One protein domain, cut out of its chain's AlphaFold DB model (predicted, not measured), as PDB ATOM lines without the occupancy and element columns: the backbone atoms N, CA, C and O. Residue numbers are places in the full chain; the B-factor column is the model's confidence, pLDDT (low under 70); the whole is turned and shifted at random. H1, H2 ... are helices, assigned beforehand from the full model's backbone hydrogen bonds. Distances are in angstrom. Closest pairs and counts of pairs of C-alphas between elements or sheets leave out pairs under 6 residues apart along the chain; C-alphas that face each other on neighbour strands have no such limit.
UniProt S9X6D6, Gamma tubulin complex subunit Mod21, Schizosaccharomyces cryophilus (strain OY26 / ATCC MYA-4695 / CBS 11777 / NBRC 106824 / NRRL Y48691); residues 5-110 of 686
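Overview. This is residues 5 to 110 of the 686 residues of the protein "Gamma tubulin complex subunit Mod21" of Schizosaccharomyces cryophilus (strain OY26 / ATCC MYA-4695 / CBS 11777 / NBRC 106824 / NRRL Y48691) (UniProt S9X6D6). Two separate helical lobes are joined by a thin strip of chain: a small lobe in which H1 and H2 cross steeply with slight contact, and a larger lobe of H3, H4 and H5. In the larger lobe H3 and H4 fold back on each other as a hairpin, and H5 packs on the first part of H3, on the side towards the small lobe, with a gap left between the lobes. The printed part has 106 residues with five named helices, H1 to H5 in order, and no named strand; the class is all helix. It is loose, with a radius of gyration of the C-alphas of 16.7 A, and spans 45 by 33 by 27 A.

Arrangement. Begin with H1, residues 5 to 18, and H2, residues 26 to 38: they only just touch, with 3 pairs of C-alphas within 8 A, the closest being those of Leu 10 and Ile 29 at 7.4 A. They run opposite ways at a steep tilt of 67 degrees. H3, residues 46 to 62, is apart from both. Look next at H4, residues 66 to 82: it touches H3, closest at the C-alphas of Ser 57 and Glu 69, 4.9 A, and the two form a hairpin, at a shallow tilt of 17 degrees, opposite ways. H5, residues 86 to 102, touches H3 at residues 46 to 53 alone, closest at the C-alphas of Phe 46 and Ala 93, 4.5 A. H3 and H5 run the same way at a steep tilt of 38 degrees. H4 and H5 are near each other, with 6 pairs of C-alphas within 10 A. H1 and H5 are apart, and so are H2 and H5. Each O i to N i+4 pair is within hydrogen-bond range in H1, H2, H3 and H5; in H4 it is 12 of 13.

Along the chain. Find C-alpha 5 at (-19.804, 42.624, -29.505); from there H1 runs 20.2 A to C-alpha 18. H2 covers 18.1 A from Gln 26 to Asn 38. Look for C-alpha 46 at (-14.494, 33.507, -5.917), where H3 begins its 24.8 A. H4 spans 24.0 A from Glu 66 to Lys 82, and H5 runs 24.3 A from Leu 86 to C-alpha 102 at (-4.093, 46.527, -11.332).

Size, cuts and confidence. The C-alphas of Gln 26 and Gly 64 are the two farthest apart, 45.9 A. Residues 34 to 40, of which 34 to 38 belong to H2, stand free. The printed part has no cut and no long link; H3 to H4 and H4 to H5 are tight. The mean pLDDT of the printed part is 74.5, with values under 70 at residues 37 to 44, 60 to 65, 67 to 68 and 104 to 110 of this model.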
ATOM      1  N   LYS A   5     -19.479  42.036 -30.809       79.62
ATOM      2  CA  LYS A   5     -19.804  42.624 -29.505       79.62
ATOM      3  C   LYS A   5     -18.586  42.775 -28.578       79.62
ATOM      4  O   LYS A   5     -18.519  43.741 -27.826       79.62
ATOM      5  N   ASN A   6     -17.625  41.849 -28.621       77.12
ATOM      6  CA  ASN A   6     -16.400  41.949 -27.818       77.12
ATOM      7  C   ASN A   6     -15.498  43.084 -28.322       77.12
ATOM      8  O   ASN A   6     -14.902  43.783 -27.513       77.12
ATOM      9  N   ILE A   7     -15.434  43.277 -29.643       79.12
ATOM     10  CA  ILE A   7     -14.674  44.368 -30.267       79.12
ATOM     11  C   ILE A   7     -15.317  45.709 -29.907       79.12
ATOM     12  O   ILE A   7     -14.634  46.571 -29.365       79.12
ATOM     13  N   ASP A   8     -16.638  45.828 -30.063       83.94
ATOM     14  CA  ASP A   8     -17.388  47.036 -29.694       83.94
ATOM     15  C   ASP A   8     -17.189  47.400 -28.199       83.94
ATOM     16  O   ASP A   8     -17.086  48.570 -27.832       83.94
ATOM     17  N   THR A   9     -17.083  46.393 -27.319       84.25
ATOM     18  CA  THR A   9     -16.837  46.594 -25.876       84.25
ATOM     19  C   THR A   9     -15.405  47.070 -25.594       84.25
ATOM     20  O   THR A   9     -15.206  47.932 -24.739       84.25
ATOM     21  N   LEU A  10     -14.406  46.549 -26.313       80.94
ATOM     22  CA  LEU A  10     -13.012  46.995 -26.196       80.94
ATOM     23  C   LEU A  10     -12.826  48.430 -26.697       80.94
ATOM     24  O   LEU A  10     -12.085  49.201 -26.090       80.94
ATOM     25  N   GLU A  11     -13.526  48.808 -27.767       82.62
ATOM     26  CA  GLU A  11     -13.514  50.180 -28.276       82.62
ATOM     27  C   GLU A  11     -14.119  51.159 -27.267       82.62
ATOM     28  O   GLU A  11     -13.543  52.216 -27.006       82.62
ATOM     29  N   ALA A  12     -15.246  50.793 -26.649       84.69
ATOM     30  CA  ALA A  12     -15.860  51.595 -25.595       84.69
ATOM     31  C   ALA A  12     -14.936  51.748 -24.373       84.69
ATOM     32  O   ALA A  12     -14.800  52.851 -23.844       84.69
ATOM     33  N   LEU A  13     -14.258  50.670 -23.961       82.81
ATOM     34  CA  LEU A  13     -13.281  50.711 -22.870       82.81
ATOM     35  C   LEU A  13     -12.113  51.653 -23.192       82.81
ATOM     36  O   LEU A  13     -11.722  52.447 -22.342       82.81
ATOM     37  N   TRP A  14     -11.585  51.614 -24.418       82.06
ATOM     38  CA  TRP A  14     -10.490  52.494 -24.838       82.06
ATOM     39  C   TRP A  14     -10.866  53.971 -24.771       82.06
ATOM     40  O   TRP A  14     -10.120  54.768 -24.203       82.06
ATOM     41  N   LYS A  15     -12.045  54.322 -25.296       83.25
ATOM     42  CA  LYS A  15     -12.569  55.693 -25.239       83.25
ATOM     43  C   LYS A  15     -12.673  56.187 -23.804       83.25
ATOM     44  O   LYS A  15     -12.326  57.328 -23.515       83.25
ATOM     45  N   HIS A  16     -13.090  55.305 -22.896       81.69
ATOM     46  CA  HIS A  16     -13.192  55.627 -21.479       81.69
ATOM     47  C   HIS A  16     -11.823  55.780 -20.804       81.69
ATOM     48  O   HIS A  16     -11.632  56.704 -20.027       81.69
ATOM     49  N   LEU A  17     -10.842  54.937 -21.141       78.56
ATOM     50  CA  LEU A  17      -9.481  55.037 -20.597       78.56
ATOM     51  C   LEU A  17      -8.716  56.262 -21.115       78.56
ATOM     52  O   LEU A  17      -7.904  56.832 -20.391       78.56
ATOM     53  N   LYS A  18      -8.943  56.663 -22.371       78.06
ATOM     54  CA  LYS A  18      -8.280  57.821 -22.990       78.06
ATOM     55  C   LYS A  18      -9.054  59.129 -22.829       78.06
ATOM     56  O   LYS A  18      -8.493  60.177 -23.133       78.06
ATOM     57  N   ASN A  19     -10.291  59.077 -22.332       80.19
ATOM     58  CA  ASN A  19     -11.216  60.210 -22.289       80.19
ATOM     59  C   ASN A  19     -11.352  60.909 -23.657       80.19
ATOM     60  O   ASN A  19     -11.311  62.135 -23.740       80.19
ATOM     61  N   THR A  20     -11.498  60.134 -24.737       77.56
ATOM     62  CA  THR A  20     -11.679  60.670 -26.098       77.56
ATOM     63  C   THR A  20     -12.880  60.039 -26.794       77.56
ATOM     64  O   THR A  20     -13.279  58.913 -26.495       77.56
ATOM     65  N   GLU A  21     -13.468  60.765 -27.746       74.94
ATOM     66  CA  GLU A  21     -14.529  60.227 -28.609       74.94
ATOM     67  C   GLU A  21     -13.981  59.521 -29.858       74.94
ATOM     68  O   GLU A  21     -14.729  58.826 -30.558       74.94
ATOM     69  N   ASP A  22     -12.677  59.660 -30.102       77.00
ATOM     70  CA  ASP A  22     -11.987  59.104 -31.256       77.00
ATOM     71  C   ASP A  22     -12.091  57.576 -31.289       77.00
ATOM     72  O   ASP A  22     -12.263  56.896 -30.276       77.00
ATOM     73  N   THR A  23     -12.030  57.000 -32.486       73.12
ATOM     74  CA  THR A  23     -11.971  55.544 -32.631       73.12
ATOM     75  C   THR A  23     -10.542  55.059 -32.384       73.12
ATOM     76  O   THR A  23      -9.621  55.649 -32.958       73.12
ATOM     77  N   PRO A  24     -10.330  53.993 -31.590       74.38
ATOM     78  CA  PRO A  24      -8.996  53.432 -31.392       74.38
ATOM     79  C   PRO A  24      -8.374  53.000 -32.721       74.38
ATOM     80  O   PRO A  24      -9.067  52.519 -33.621       74.38
ATOM     81  N   ASP A  25      -7.050  53.125 -32.832       75.00
ATOM     82  CA  ASP A  25      -6.307  52.592 -33.976       75.00
ATOM     83  C   ASP A  25      -6.575  51.079 -34.103       75.00
ATOM     84  O   ASP A  25      -6.537  50.335 -33.117       75.00
ATOM     85  N   GLN A  26      -6.808  50.598 -35.328       73.50
ATOM     86  CA  GLN A  26      -6.959  49.171 -35.618       73.50
ATOM     87  C   GLN A  26      -5.754  48.356 -35.130       73.50
ATOM     88  O   GLN A  26      -5.917  47.195 -34.748       73.50
ATOM     89  N   LYS A  27      -4.558  48.961 -35.081       72.88
ATOM     90  CA  LYS A  27      -3.371  48.341 -34.477       72.88
ATOM     91  C   LYS A  27      -3.549  48.071 -32.982       72.88
ATOM     92  O   LYS A  27      -3.117  47.023 -32.508       72.88
ATOM     93  N   TRP A  28      -4.206  48.971 -32.248       77.25
ATOM     94  CA  TRP A  28      -4.470  48.807 -30.818       77.25
ATOM     95  C   TRP A  28      -5.488  47.693 -30.566       77.25
ATOM     96  O   TRP A  28      -5.218  46.792 -29.777       77.25
ATOM     97  N   ILE A  29      -6.603  47.681 -31.306       76.31
ATOM     98  CA  ILE A  29      -7.613  46.614 -31.198       76.31
ATOM     99  C   ILE A  29      -6.980  45.254 -31.502       76.31
ATOM    100  O   ILE A  29      -7.172  44.297 -30.752       76.31
ATOM    101  N   LYS A  30      -6.190  45.168 -32.579       75.19
ATOM    102  CA  LYS A  30      -5.488  43.938 -32.954       75.19
ATOM    103  C   LYS A  30      -4.553  43.469 -31.837       75.19
ATOM    104  O   LYS A  30      -4.599  42.299 -31.469       75.19
ATOM    105  N   ARG A  31      -3.792  44.388 -31.238       71.75
ATOM    106  CA  ARG A  31      -2.901  44.095 -30.110       71.75
ATOM    107  C   ARG A  31      -3.661  43.628 -28.866       71.75
ATOM    108  O   ARG A  31      -3.230  42.689 -28.211       71.75
ATOM    109  N   CYS A  32      -4.810  44.220 -28.546       73.00
ATOM    110  CA  CYS A  32      -5.647  43.763 -27.433       73.00
ATOM    111  C   CYS A  32      -6.215  42.362 -27.666       73.00
ATOM    112  O   CYS A  32      -6.241  41.556 -26.742       73.00
ATOM    113  N   LEU A  33      -6.635  42.045 -28.892       74.69
ATOM    114  CA  LEU A  33      -7.088  40.698 -29.237       74.69
ATOM    115  C   LEU A  33      -5.947  39.679 -29.146       74.69
ATOM    116  O   LEU A  33      -6.166  38.581 -28.643       74.69
ATOM    117  N   GLU A  34      -4.737  40.050 -29.567       72.56
ATOM    118  CA  GLU A  34      -3.533  39.233 -29.388       72.56
ATOM    119  C   GLU A  34      -3.233  39.000 -27.898       72.56
ATOM    120  O   GLU A  34      -2.998  37.863 -27.503       72.56
ATOM    121  N   ILE A  35      -3.338  40.027 -27.044       71.56
ATOM    122  CA  ILE A  35      -3.175  39.883 -25.585       71.56
ATOM    123  C   ILE A  35      -4.239  38.947 -25.008       71.56
ATOM    124  O   ILE A  35      -3.904  38.041 -24.256       71.56
ATOM    125  N   ILE A  36      -5.511  39.115 -25.370       72.44
ATOM    126  CA  ILE A  36      -6.602  38.258 -24.873       72.44
ATOM    127  C   ILE A  36      -6.400  36.797 -25.297       72.44
ATOM    128  O   ILE A  36      -6.743  35.890 -24.545       72.44
ATOM    129  N   HIS A  37      -5.856  36.561 -26.494       68.81
ATOM    130  CA  HIS A  37      -5.589  35.215 -26.994       68.81
ATOM    131  C   HIS A  37      -4.349  34.567 -26.378       68.81
ATOM    132  O   HIS A  37      -4.363  33.360 -26.152       68.81
ATOM    133  N   ASN A  38      -3.308  35.354 -26.107       65.88
ATOM    134  CA  ASN A  38      -2.018  34.851 -25.638       65.88
ATOM    135  C   ASN A  38      -1.898  34.839 -24.108       65.88
ATOM    136  O   ASN A  38      -1.016  34.178 -23.570       65.88
ATOM    137  N   THR A  39      -2.760  35.568 -23.396       61.16
ATOM    138  CA  THR A  39      -2.730  35.617 -21.932       61.16
ATOM    139  C   THR A  39      -3.480  34.410 -21.366       61.16
ATOM    140  O   THR A  39      -4.678  34.265 -21.630       61.16
ATOM    141  N   PRO A  40      -2.832  33.544 -20.567       55.38
ATOM    142  CA  PRO A  40      -3.491  32.376 -20.002       55.38
ATOM    143  C   PRO A  40      -4.585  32.805 -19.018       55.38
ATOM    144  O   PRO A  40      -4.323  33.381 -17.961       55.38
ATOM    145  N   SER A  41      -5.839  32.507 -19.356       57.47
ATOM    146  CA  SER A  41      -6.984  32.777 -18.484       57.47
ATOM    147  C   SER A  41      -7.021  31.762 -17.341       57.47
ATOM    148  O   SER A  41      -7.507  30.644 -17.512       57.47
ATOM    149  N   ARG A  42      -6.569  32.158 -16.147       56.56
ATOM    150  CA  ARG A  42      -6.765  31.362 -14.926       56.56
ATOM    151  C   ARG A  42      -8.198  31.532 -14.432       56.56
ATOM    152  O   ARG A  42      -8.654  32.644 -14.183       56.56
ATOM    153  N   THR A  43      -8.927  30.429 -14.304       54.53
ATOM    154  CA  THR A  43     -10.267  30.436 -13.710       54.53
ATOM    155  C   THR A  43     -10.115  30.357 -12.195       54.53
ATOM    156  O   THR A  43      -9.961  29.270 -11.650       54.53
ATOM    157  N   LEU A  44     -10.071  31.509 -11.526       58.94
ATOM    158  CA  LEU A  44      -9.975  31.566 -10.067       58.94
ATOM    159  C   LEU A  44     -11.361  31.428  -9.437       58.94
ATOM    160  O   LEU A  44     -12.345  31.976  -9.942       58.94
ATOM    161  N   VAL A  45     -11.436  30.690  -8.331       73.56
ATOM    162  CA  VAL A  45     -12.677  30.523  -7.565       73.56
ATOM    163  C   VAL A  45     -12.904  31.782  -6.727       73.56
ATOM    164  O   VAL A  45     -11.964  32.300  -6.134       73.56
ATOM    165  N   PHE A  46     -14.146  32.273  -6.643       74.75
ATOM    166  CA  PHE A  46     -14.494  33.507  -5.917       74.75
ATOM    167  C   PHE A  46     -13.874  33.582  -4.511       74.75
ATOM    168  O   PHE A  46     -13.252  34.582  -4.169       74.75
ATOM    169  N   ASN A  47     -13.929  32.487  -3.750       76.50
ATOM    170  CA  ASN A  47     -13.345  32.414  -2.407       76.50
ATOM    171  C   ASN A  47     -11.817  32.600  -2.388       76.50
ATOM    172  O   ASN A  47     -11.298  33.219  -1.467       76.50
ATOM    173  N   GLU A  48     -11.097  32.110  -3.401       74.69
ATOM    174  CA  GLU A  48      -9.641  32.295  -3.506       74.69
ATOM    175  C   GLU A  48      -9.292  33.761  -3.773       74.69
ATOM    176  O   GLU A  48      -8.300  34.282  -3.266       74.69
ATOM    177  N   VAL A  49     -10.118  34.445  -4.569       77.69
ATOM    178  CA  VAL A  49      -9.938  35.868  -4.872       77.69
ATOM    179  C   VAL A  49     -10.257  36.729  -3.646       77.69
ATOM    180  O   VAL A  49      -9.523  37.672  -3.354       77.69
ATOM    181  N   MET A  50     -11.290  36.365  -2.881       82.12
ATOM    182  CA  MET A  50     -11.618  37.012  -1.607       82.12
ATOM    183  C   MET A  50     -10.507  36.835  -0.569       82.12
ATOM    184  O   MET A  50     -10.120  37.801   0.083       82.12
ATOM    185  N   GLU A  51      -9.929  35.637  -0.454       80.88
ATOM    186  CA  GLU A  51      -8.804  35.387   0.453       80.88
ATOM    187  C   GLU A  51      -7.601  36.284   0.133       80.88
ATOM    188  O   GLU A  51      -6.967  36.827   1.038       80.88
ATOM    189  N   ARG A  52      -7.319  36.514  -1.155       76.50
ATOM    190  CA  ARG A  52      -6.260  37.445  -1.573       76.50
ATOM    191  C   ARG A  52      -6.552  38.880  -1.145       76.50
ATOM    192  O   ARG A  52      -5.644  39.558  -0.678       76.50
ATOM    193  N   LEU A  53      -7.799  39.333  -1.251       80.44
ATOM    194  CA  LEU A  53      -8.191  40.671  -0.798       80.44
ATOM    195  C   LEU A  53      -8.091  40.826   0.722       80.44
ATOM    196  O   LEU A  53      -7.651  41.873   1.192       80.44
ATOM    197  N   TYR A  54      -8.410  39.785   1.498       81.25
ATOM    198  CA  TYR A  54      -8.210  39.817   2.950       81.25
ATOM    199  C   TYR A  54      -6.734  39.937   3.336       81.25
ATOM    200  O   TYR A  54      -6.414  40.660   4.272       81.25
ATOM    201  N   ARG A  55      -5.823  39.315   2.582       75.06
ATOM    202  CA  ARG A  55      -4.376  39.488   2.795       75.06
ATOM    203  C   ARG A  55      -3.894  40.892   2.428       75.06
ATOM    204  O   ARG A  55      -3.028  41.437   3.102       75.06
ATOM    205  N   VAL A  56      -4.470  41.508   1.392       76.69
ATOM    206  CA  VAL A  56      -4.208  42.925   1.071       76.69
ATOM    207  C   VAL A  56      -4.675  43.829   2.217       76.69
ATOM    208  O   VAL A  56      -3.946  44.734   2.613       76.69
ATOM    209  N   SER A  57      -5.845  43.548   2.792       74.75
ATOM    210  CA  SER A  57      -6.353  44.237   3.984       74.75
ATOM    211  C   SER A  57      -5.405  44.075   5.179       74.75
ATOM    212  O   SER A  57      -5.061  45.052   5.832       74.75
ATOM    213  N   GLU A  58      -4.917  42.862   5.436       71.00
ATOM    214  CA  GLU A  58      -3.944  42.588   6.501       71.00
ATOM    215  C   GLU A  58      -2.635  43.367   6.298       71.00
ATOM    216  O   GLU A  58      -2.124  43.969   7.241       71.00
ATOM    217  N   LYS A  59      -2.146  43.462   5.052       70.06
ATOM    218  CA  LYS A  59      -0.990  44.306   4.709       70.06
ATOM    219  C   LYS A  59      -1.257  45.782   5.019       70.06
ATOM    220  O   LYS A  59      -0.395  46.448   5.582       70.06
ATOM    221  N   MET A  60      -2.444  46.294   4.688       68.75
ATOM    222  CA  MET A  60      -2.826  47.672   5.025       68.75
ATOM    223  C   MET A  60      -2.844  47.901   6.542       68.75
ATOM    224  O   MET A  60      -2.379  48.942   6.994       68.75
ATOM    225  N   SER A  61      -3.294  46.916   7.322       60.38
ATOM    226  CA  SER A  61      -3.288  46.967   8.789       60.38
ATOM    227  C   SER A  61      -1.870  47.059   9.362       60.38
ATOM    228  O   SER A  61      -1.569  47.933  10.171       60.38
ATOM    229  N   ILE A  62      -0.958  46.204   8.882       58.41
ATOM    230  CA  ILE A  62       0.448  46.178   9.322       58.41
ATOM    231  C   ILE A  62       1.156  47.505   9.015       58.41
ATOM    232  O   ILE A  62       1.975  47.967   9.806       58.41
ATOM    233  N   LEU A  63       0.806  48.140   7.895       54.59
ATOM    234  CA  LEU A  63       1.343  49.437   7.482       54.59
ATOM    235  C   LEU A  63       0.676  50.637   8.186       54.59
ATOM    236  O   LEU A  63       0.970  51.778   7.829       54.59
ATOM    237  N   GLY A  64      -0.232  50.412   9.146       56.84
ATOM    238  CA  GLY A  64      -0.958  51.480   9.846       56.84
ATOM    239  C   GLY A  64      -1.887  52.282   8.927       56.84
ATOM    240  O   GLY A  64      -1.991  53.505   9.047       56.84
ATOM    241  N   ARG A  65      -2.491  51.615   7.932       65.94
ATOM    242  CA  ARG A  65      -3.447  52.177   6.963       65.94
ATOM    243  C   ARG A  65      -4.862  51.673   7.225       65.94
ATOM    244  O   ARG A  65      -5.555  51.196   6.319       65.94
ATOM    245  N   GLU A  66      -5.316  51.802   8.469       74.50
ATOM    246  CA  GLU A  66      -6.667  51.402   8.873       74.50
ATOM    247  C   GLU A  66      -7.756  52.219   8.148       74.50
ATOM    248  O   GLU A  66      -8.890  51.761   7.996       74.50
ATOM    249  N   ASP A  67      -7.402  53.403   7.634       67.69
ATOM    250  CA  ASP A  67      -8.246  54.247   6.781       67.69
ATOM    251  C   ASP A  67      -8.660  53.561   5.468       67.69
ATOM    252  O   ASP A  67      -9.730  53.860   4.935       67.69
ATOM    253  N   LEU A  68      -7.839  52.634   4.961       69.19
ATOM    254  CA  LEU A  68      -8.107  51.846   3.754       69.19
ATOM    255  C   LEU A  68      -8.528  50.409   4.071       69.19
ATOM    256  O   LEU A  68      -9.387  49.860   3.379       69.19
ATOM    257  N   GLU A  69      -7.956  49.821   5.124       81.06
ATOM    258  CA  GLU A  69      -8.278  48.467   5.577       81.06
ATOM    259  C   GLU A  69      -9.771  48.326   5.897       81.06
ATOM    260  O   GLU A  69     -10.457  47.468   5.340       81.06
ATOM    261  N   VAL A  70     -10.286  49.180   6.788       76.00
ATOM    262  CA  VAL A  70     -11.639  49.032   7.339       76.00
ATOM    263  C   VAL A  70     -12.706  49.127   6.236       76.00
ATOM    264  O   VAL A  70     -13.546  48.225   6.152       76.00
ATOM    265  N   PRO A  71     -12.665  50.115   5.314       83.19
ATOM    266  CA  PRO A  71     -13.606  50.166   4.195       83.19
ATOM    267  C   PRO A  71     -13.482  48.990   3.218       83.19
ATOM    268  O   PRO A  71     -14.498  48.525   2.698       83.19
ATOM    269  N   LEU A  72     -12.263  48.500   2.956       82.81
ATOM    270  CA  LEU A  72     -12.038  47.358   2.063       82.81
ATOM    271  C   LEU A  72     -12.643  46.081   2.651       82.81
ATOM    272  O   LEU A  72     -13.328  45.333   1.949       82.81
ATOM    273  N   LEU A  73     -12.428  45.851   3.943       85.12
ATOM    274  CA  LEU A  73     -12.913  44.675   4.653       85.12
ATOM    275  C   LEU A  73     -14.446  44.676   4.772       85.12
ATOM    276  O   LEU A  73     -15.085  43.635   4.595       85.12
ATOM    277  N   ASP A  74     -15.053  45.844   4.980       86.62
ATOM    278  CA  ASP A  74     -16.510  46.008   4.971       86.62
ATOM    279  C   ASP A  74     -17.111  45.805   3.571       86.62
ATOM    280  O   ASP A  74     -18.138  45.132   3.424       86.62
ATOM    281  N   ALA A  75     -16.452  46.313   2.524       86.56
ATOM    282  CA  ALA A  75     -16.860  46.082   1.140       86.56
ATOM    283  C   ALA A  75     -16.754  44.598   0.748       86.56
ATOM    284  O   ALA A  75     -17.651  44.079   0.081       86.56
ATOM    285  N   CYS A  76     -15.710  43.900   1.207       87.06
ATOM    286  CA  CYS A  76     -15.519  42.464   0.992       87.06
ATOM    287  C   CYS A  76     -16.638  41.639   1.636       87.06
ATOM    288  O   CYS A  76     -17.273  40.827   0.961       87.06
ATOM    289  N   LYS A  77     -16.964  41.916   2.904       87.88
ATOM    290  CA  LYS A  77     -18.082  41.264   3.609       87.88
ATOM    291  C   LYS A  77     -19.423  41.522   2.927       87.88
ATOM    292  O   LYS A  77     -20.254  40.621   2.818       87.88
ATOM    293  N   LEU A  78     -19.653  42.750   2.459       90.56
ATOM    294  CA  LEU A  78     -20.873  43.098   1.734       90.56
ATOM    295  C   LEU A  78     -20.960  42.365   0.388       90.56
ATOM    296  O   LEU A  78     -22.050  41.961  -0.023       90.56
ATOM    297  N   LEU A  79     -19.832  42.196  -0.303       88.06
ATOM    298  CA  LEU A  79     -19.763  41.491  -1.578       88.06
ATOM    299  C   LEU A  79     -20.011  39.990  -1.404       88.06
ATOM    300  O   LEU A  79     -20.792  39.426  -2.166       88.06
ATOM    301  N   GLU A  80     -19.444  39.359  -0.375       86.19
ATOM    302  CA  GLU A  80     -19.734  37.960  -0.019       86.19
ATOM    303  C   GLU A  80     -21.220  37.740   0.271       86.19
ATOM    304  O   GLU A  80     -21.810  36.778  -0.208       86.19
ATOM    305  N   GLN A  81     -21.860  38.665   0.992       86.88
ATOM    306  CA  GLN A  81     -23.294  38.582   1.288       86.88
ATOM    307  C   GLN A  81     -24.177  38.739   0.044       86.88
ATOM    308  O   GLN A  81     -25.268  38.173  -0.016       86.88
ATOM    309  N   LYS A  82     -23.734  39.535  -0.936       85.38
ATOM    310  CA  LYS A  82     -24.483  39.802  -2.173       85.38
ATOM    311  C   LYS A  82     -24.237  38.771  -3.267       85.38
ATOM    312  O   LYS A  82     -25.036  38.694  -4.194       85.38
ATOM    313  N   THR A  83     -23.159  38.000  -3.175       86.62
ATOM    314  CA  THR A  83     -22.802  36.983  -4.165       86.62
ATOM    315  C   THR A  83     -23.528  35.690  -3.822       86.62
ATOM    316  O   THR A  83     -23.101  34.944  -2.950       86.62
ATOM    317  N   THR A  84     -24.670  35.446  -4.467       78.62
ATOM    318  CA  THR A  84     -25.569  34.339  -4.076       78.62
ATOM    319  C   THR A  84     -25.692  33.249  -5.129       78.62
ATOM    320  O   THR A  84     -26.126  32.138  -4.821       78.62
ATOM    321  N   ASN A  85     -25.336  33.551  -6.379       83.88
ATOM    322  CA  ASN A  85     -25.409  32.601  -7.477       83.88
ATOM    323  C   ASN A  85     -24.057  32.423  -8.178       83.88
ATOM    324  O   ASN A  85     -23.217  33.315  -8.217       83.88
ATOM    325  N   LEU A  86     -23.884  31.260  -8.807       71.19
ATOM    326  CA  LEU A  86     -22.624  30.850  -9.438       71.19
ATOM    327  C   LEU A  86     -22.200  31.766 -10.605       71.19
ATOM    328  O   LEU A  86     -21.025  31.856 -10.952       71.19
ATOM    329  N   LYS A  87     -23.159  32.479 -11.212       79.69
ATOM    330  CA  LYS A  87     -22.892  33.464 -12.269       79.69
ATOM    331  C   LYS A  87     -22.279  34.746 -11.696       79.69
ATOM    332  O   LYS A  87     -21.358  35.290 -12.298       79.69
ATOM    333  N   GLU A  88     -22.791  35.220 -10.565       80.62
ATOM    334  CA  GLU A  88     -22.238  36.336  -9.797       80.62
ATOM    335  C   GLU A  88     -20.879  35.966  -9.220       80.62
ATOM    336  O   GLU A  88     -19.955  36.751  -9.369       80.62
ATOM    337  N   GLU A  89     -20.716  34.762  -8.663       77.69
ATOM    338  CA  GLU A  89     -19.418  34.281  -8.166       77.69
ATOM    339  C   GLU A  89     -18.349  34.351  -9.254       77.69
ATOM    340  O   GLU A  89     -17.274  34.906  -9.041       77.69
ATOM    341  N   PHE A  90     -18.663  33.851 -10.450       74.75
ATOM    342  CA  PHE A  90     -17.739  33.883 -11.576       74.75
ATOM    343  C   PHE A  90     -17.430  35.315 -12.034       74.75
ATOM    344  O   PHE A  90     -16.271  35.665 -12.245       74.75
ATOM    345  N   LEU A  91     -18.455  36.162 -12.160       80.56
ATOM    346  CA  LEU A  91     -18.288  37.546 -12.606       80.56
ATOM    347  C   LEU A  91     -17.503  38.387 -11.590       80.56
ATOM    348  O   LEU A  91     -16.600  39.131 -11.971       80.56
ATOM    349  N   HIS A  92     -17.832  38.266 -10.304       85.62
ATOM    350  CA  HIS A  92     -17.145  38.973  -9.230       85.62
ATOM    351  C   HIS A  92     -15.704  38.480  -9.103       85.62
ATOM    352  O   HIS A  92     -14.806  39.309  -9.025       85.62
ATOM    353  N   ALA A  93     -15.449  37.170  -9.189       80.12
ATOM    354  CA  ALA A  93     -14.088  36.632  -9.184       80.12
ATOM    355  C   ALA A  93     -13.241  37.215 -10.326       80.12
ATOM    356  O   ALA A  93     -12.114  37.652 -10.100       80.12
ATOM    357  N   GLN A  94     -13.794  37.287 -11.541       78.69
ATOM    358  CA  GLN A  94     -13.109  37.874 -12.696       78.69
ATOM    359  C   GLN A  94     -12.820  39.364 -12.502       78.69
ATOM    360  O   GLN A  94     -11.703  39.810 -12.754       78.69
ATOM    361  N   PHE A  95     -13.802  40.132 -12.030       83.12
ATOM    362  CA  PHE A  95     -13.633  41.567 -11.816       83.12
ATOM    363  C   PHE A  95     -12.628  41.874 -10.700       83.12
ATOM    364  O   PHE A  95     -11.737  42.700 -10.874       83.12
ATOM    365  N   LEU A  96     -12.716  41.168  -9.574       83.94
ATOM    366  CA  LEU A  96     -11.778  41.312  -8.464       83.94
ATOM    367  C   LEU A  96     -10.359  40.882  -8.852       83.94
ATOM    368  O   LEU A  96      -9.396  41.502  -8.415       83.94
ATOM    369  N   THR A  97     -10.219  39.874  -9.715       80.56
ATOM    370  CA  THR A  97      -8.910  39.497 -10.266       80.56
ATOM    371  C   THR A  97      -8.308  40.650 -11.069       80.56
ATOM    372  O   THR A  97      -7.133  40.946 -10.897       80.56
ATOM    373  N   ILE A  98      -9.105  41.361 -11.878       80.81
ATOM    374  CA  ILE A  98      -8.632  42.560 -12.595       80.81
ATOM    375  C   ILE A  98      -8.153  43.627 -11.603       80.81
ATOM    376  O   ILE A  98      -7.082  44.192 -11.799       80.81
ATOM    377  N   LEU A  99      -8.905  43.885 -10.528       81.81
ATOM    378  CA  LEU A  99      -8.493  44.853  -9.505       81.81
ATOM    379  C   LEU A  99      -7.181  44.451  -8.821       81.81
ATOM    380  O   LEU A  99      -6.323  45.304  -8.625       81.81
ATOM    381  N   LEU A 100      -7.009  43.165  -8.507       79.00
ATOM    382  CA  LEU A 100      -5.781  42.645  -7.907       79.00
ATOM    383  C   LEU A 100      -4.577  42.776  -8.847       79.00
ATOM    384  O   LEU A 100      -3.499  43.156  -8.399       79.00
ATOM    385  N   GLU A 101      -4.749  42.504 -10.143       74.62
ATOM    386  CA  GLU A 101      -3.687  42.699 -11.140       74.62
ATOM    387  C   GLU A 101      -3.325  44.182 -11.303       74.62
ATOM    388  O   GLU A 101      -2.149  44.521 -11.399       74.62
ATOM    389  N   LEU A 102      -4.316  45.079 -11.269       74.62
ATOM    390  CA  LEU A 102      -4.093  46.527 -11.332       74.62
ATOM    391  C   LEU A 102      -3.512  47.110 -10.037       74.62
ATOM    392  O   LEU A 102      -2.916  48.182 -10.079       74.62
ATOM    393  N   SER A 103      -3.684  46.432  -8.901       70.00
ATOM    394  CA  SER A 103      -3.090  46.832  -7.621       70.00
ATOM    395  C   SER A 103      -1.632  46.401  -7.451       70.00
ATOM    396  O   SER A 103      -1.028  46.733  -6.436       70.00
ATOM    397  N   ARG A 104      -1.064  45.646  -8.400       65.38
ATOM    398  CA  ARG A 104       0.356  45.277  -8.358       65.38
ATOM    399  C   ARG A 104       1.238  46.489  -8.630       65.38
ATOM    400  O   ARG A 104       0.816  47.434  -9.296       65.38
ATOM    401  N   ASN A 105       2.482  46.426  -8.157       53.22
ATOM    402  CA  ASN A 105       3.480  47.433  -8.487       53.22
ATOM    403  C   ASN A 105       3.581  47.540 -10.025       53.22
ATOM    404  O   ASN A 105       3.761  46.513 -10.688       53.22
ATOM    405  N   PRO A 106       3.480  48.744 -10.621       46.72
ATOM    406  CA  PRO A 106       3.574  48.923 -12.069       46.72
ATOM    407  C   PRO A 106       4.846  48.324 -12.687       46.72
ATOM    408  O   PRO A 106       4.841  47.953 -13.858       46.72
ATOM    409  N   LEU A 107       5.922  48.208 -11.897       45.56
ATOM    410  CA  LEU A 107       7.200  47.613 -12.300       45.56
ATOM    411  C   LEU A 107       7.183  46.071 -12.333       45.56
ATOM    412  O   LEU A 107       8.054  45.472 -12.959       45.56
ATOM    413  N   GLU A 108       6.203  45.432 -11.690       45.19
ATOM    414  CA  GLU A 108       6.056  43.971 -11.590       45.19
ATOM    415  C   GLU A 108       4.986  43.395 -12.522       45.19
ATOM    416  O   GLU A 108       4.881  42.175 -12.697       45.19
ATOM    417  N   ILE A 109       4.188  44.255 -13.158       50.47
ATOM    418  CA  ILE A 109       3.268  43.831 -14.209       50.47
ATOM    419  C   ILE A 109       4.131  43.338 -15.373       50.47
ATOM    420  O   ILE A 109       4.736  44.130 -16.097       50.47
ATOM    421  N   ARG A 110       4.215  42.010 -15.541       44.44
ATOM    422  CA  ARG A 110       4.925  41.373 -16.657       44.44
ATOM    423  C   ARG A 110       4.388  41.953 -17.963       44.44
ATOM    424  O   ARG A 110       3.322  41.563 -18.438       44.44
TER     425      ARG A 110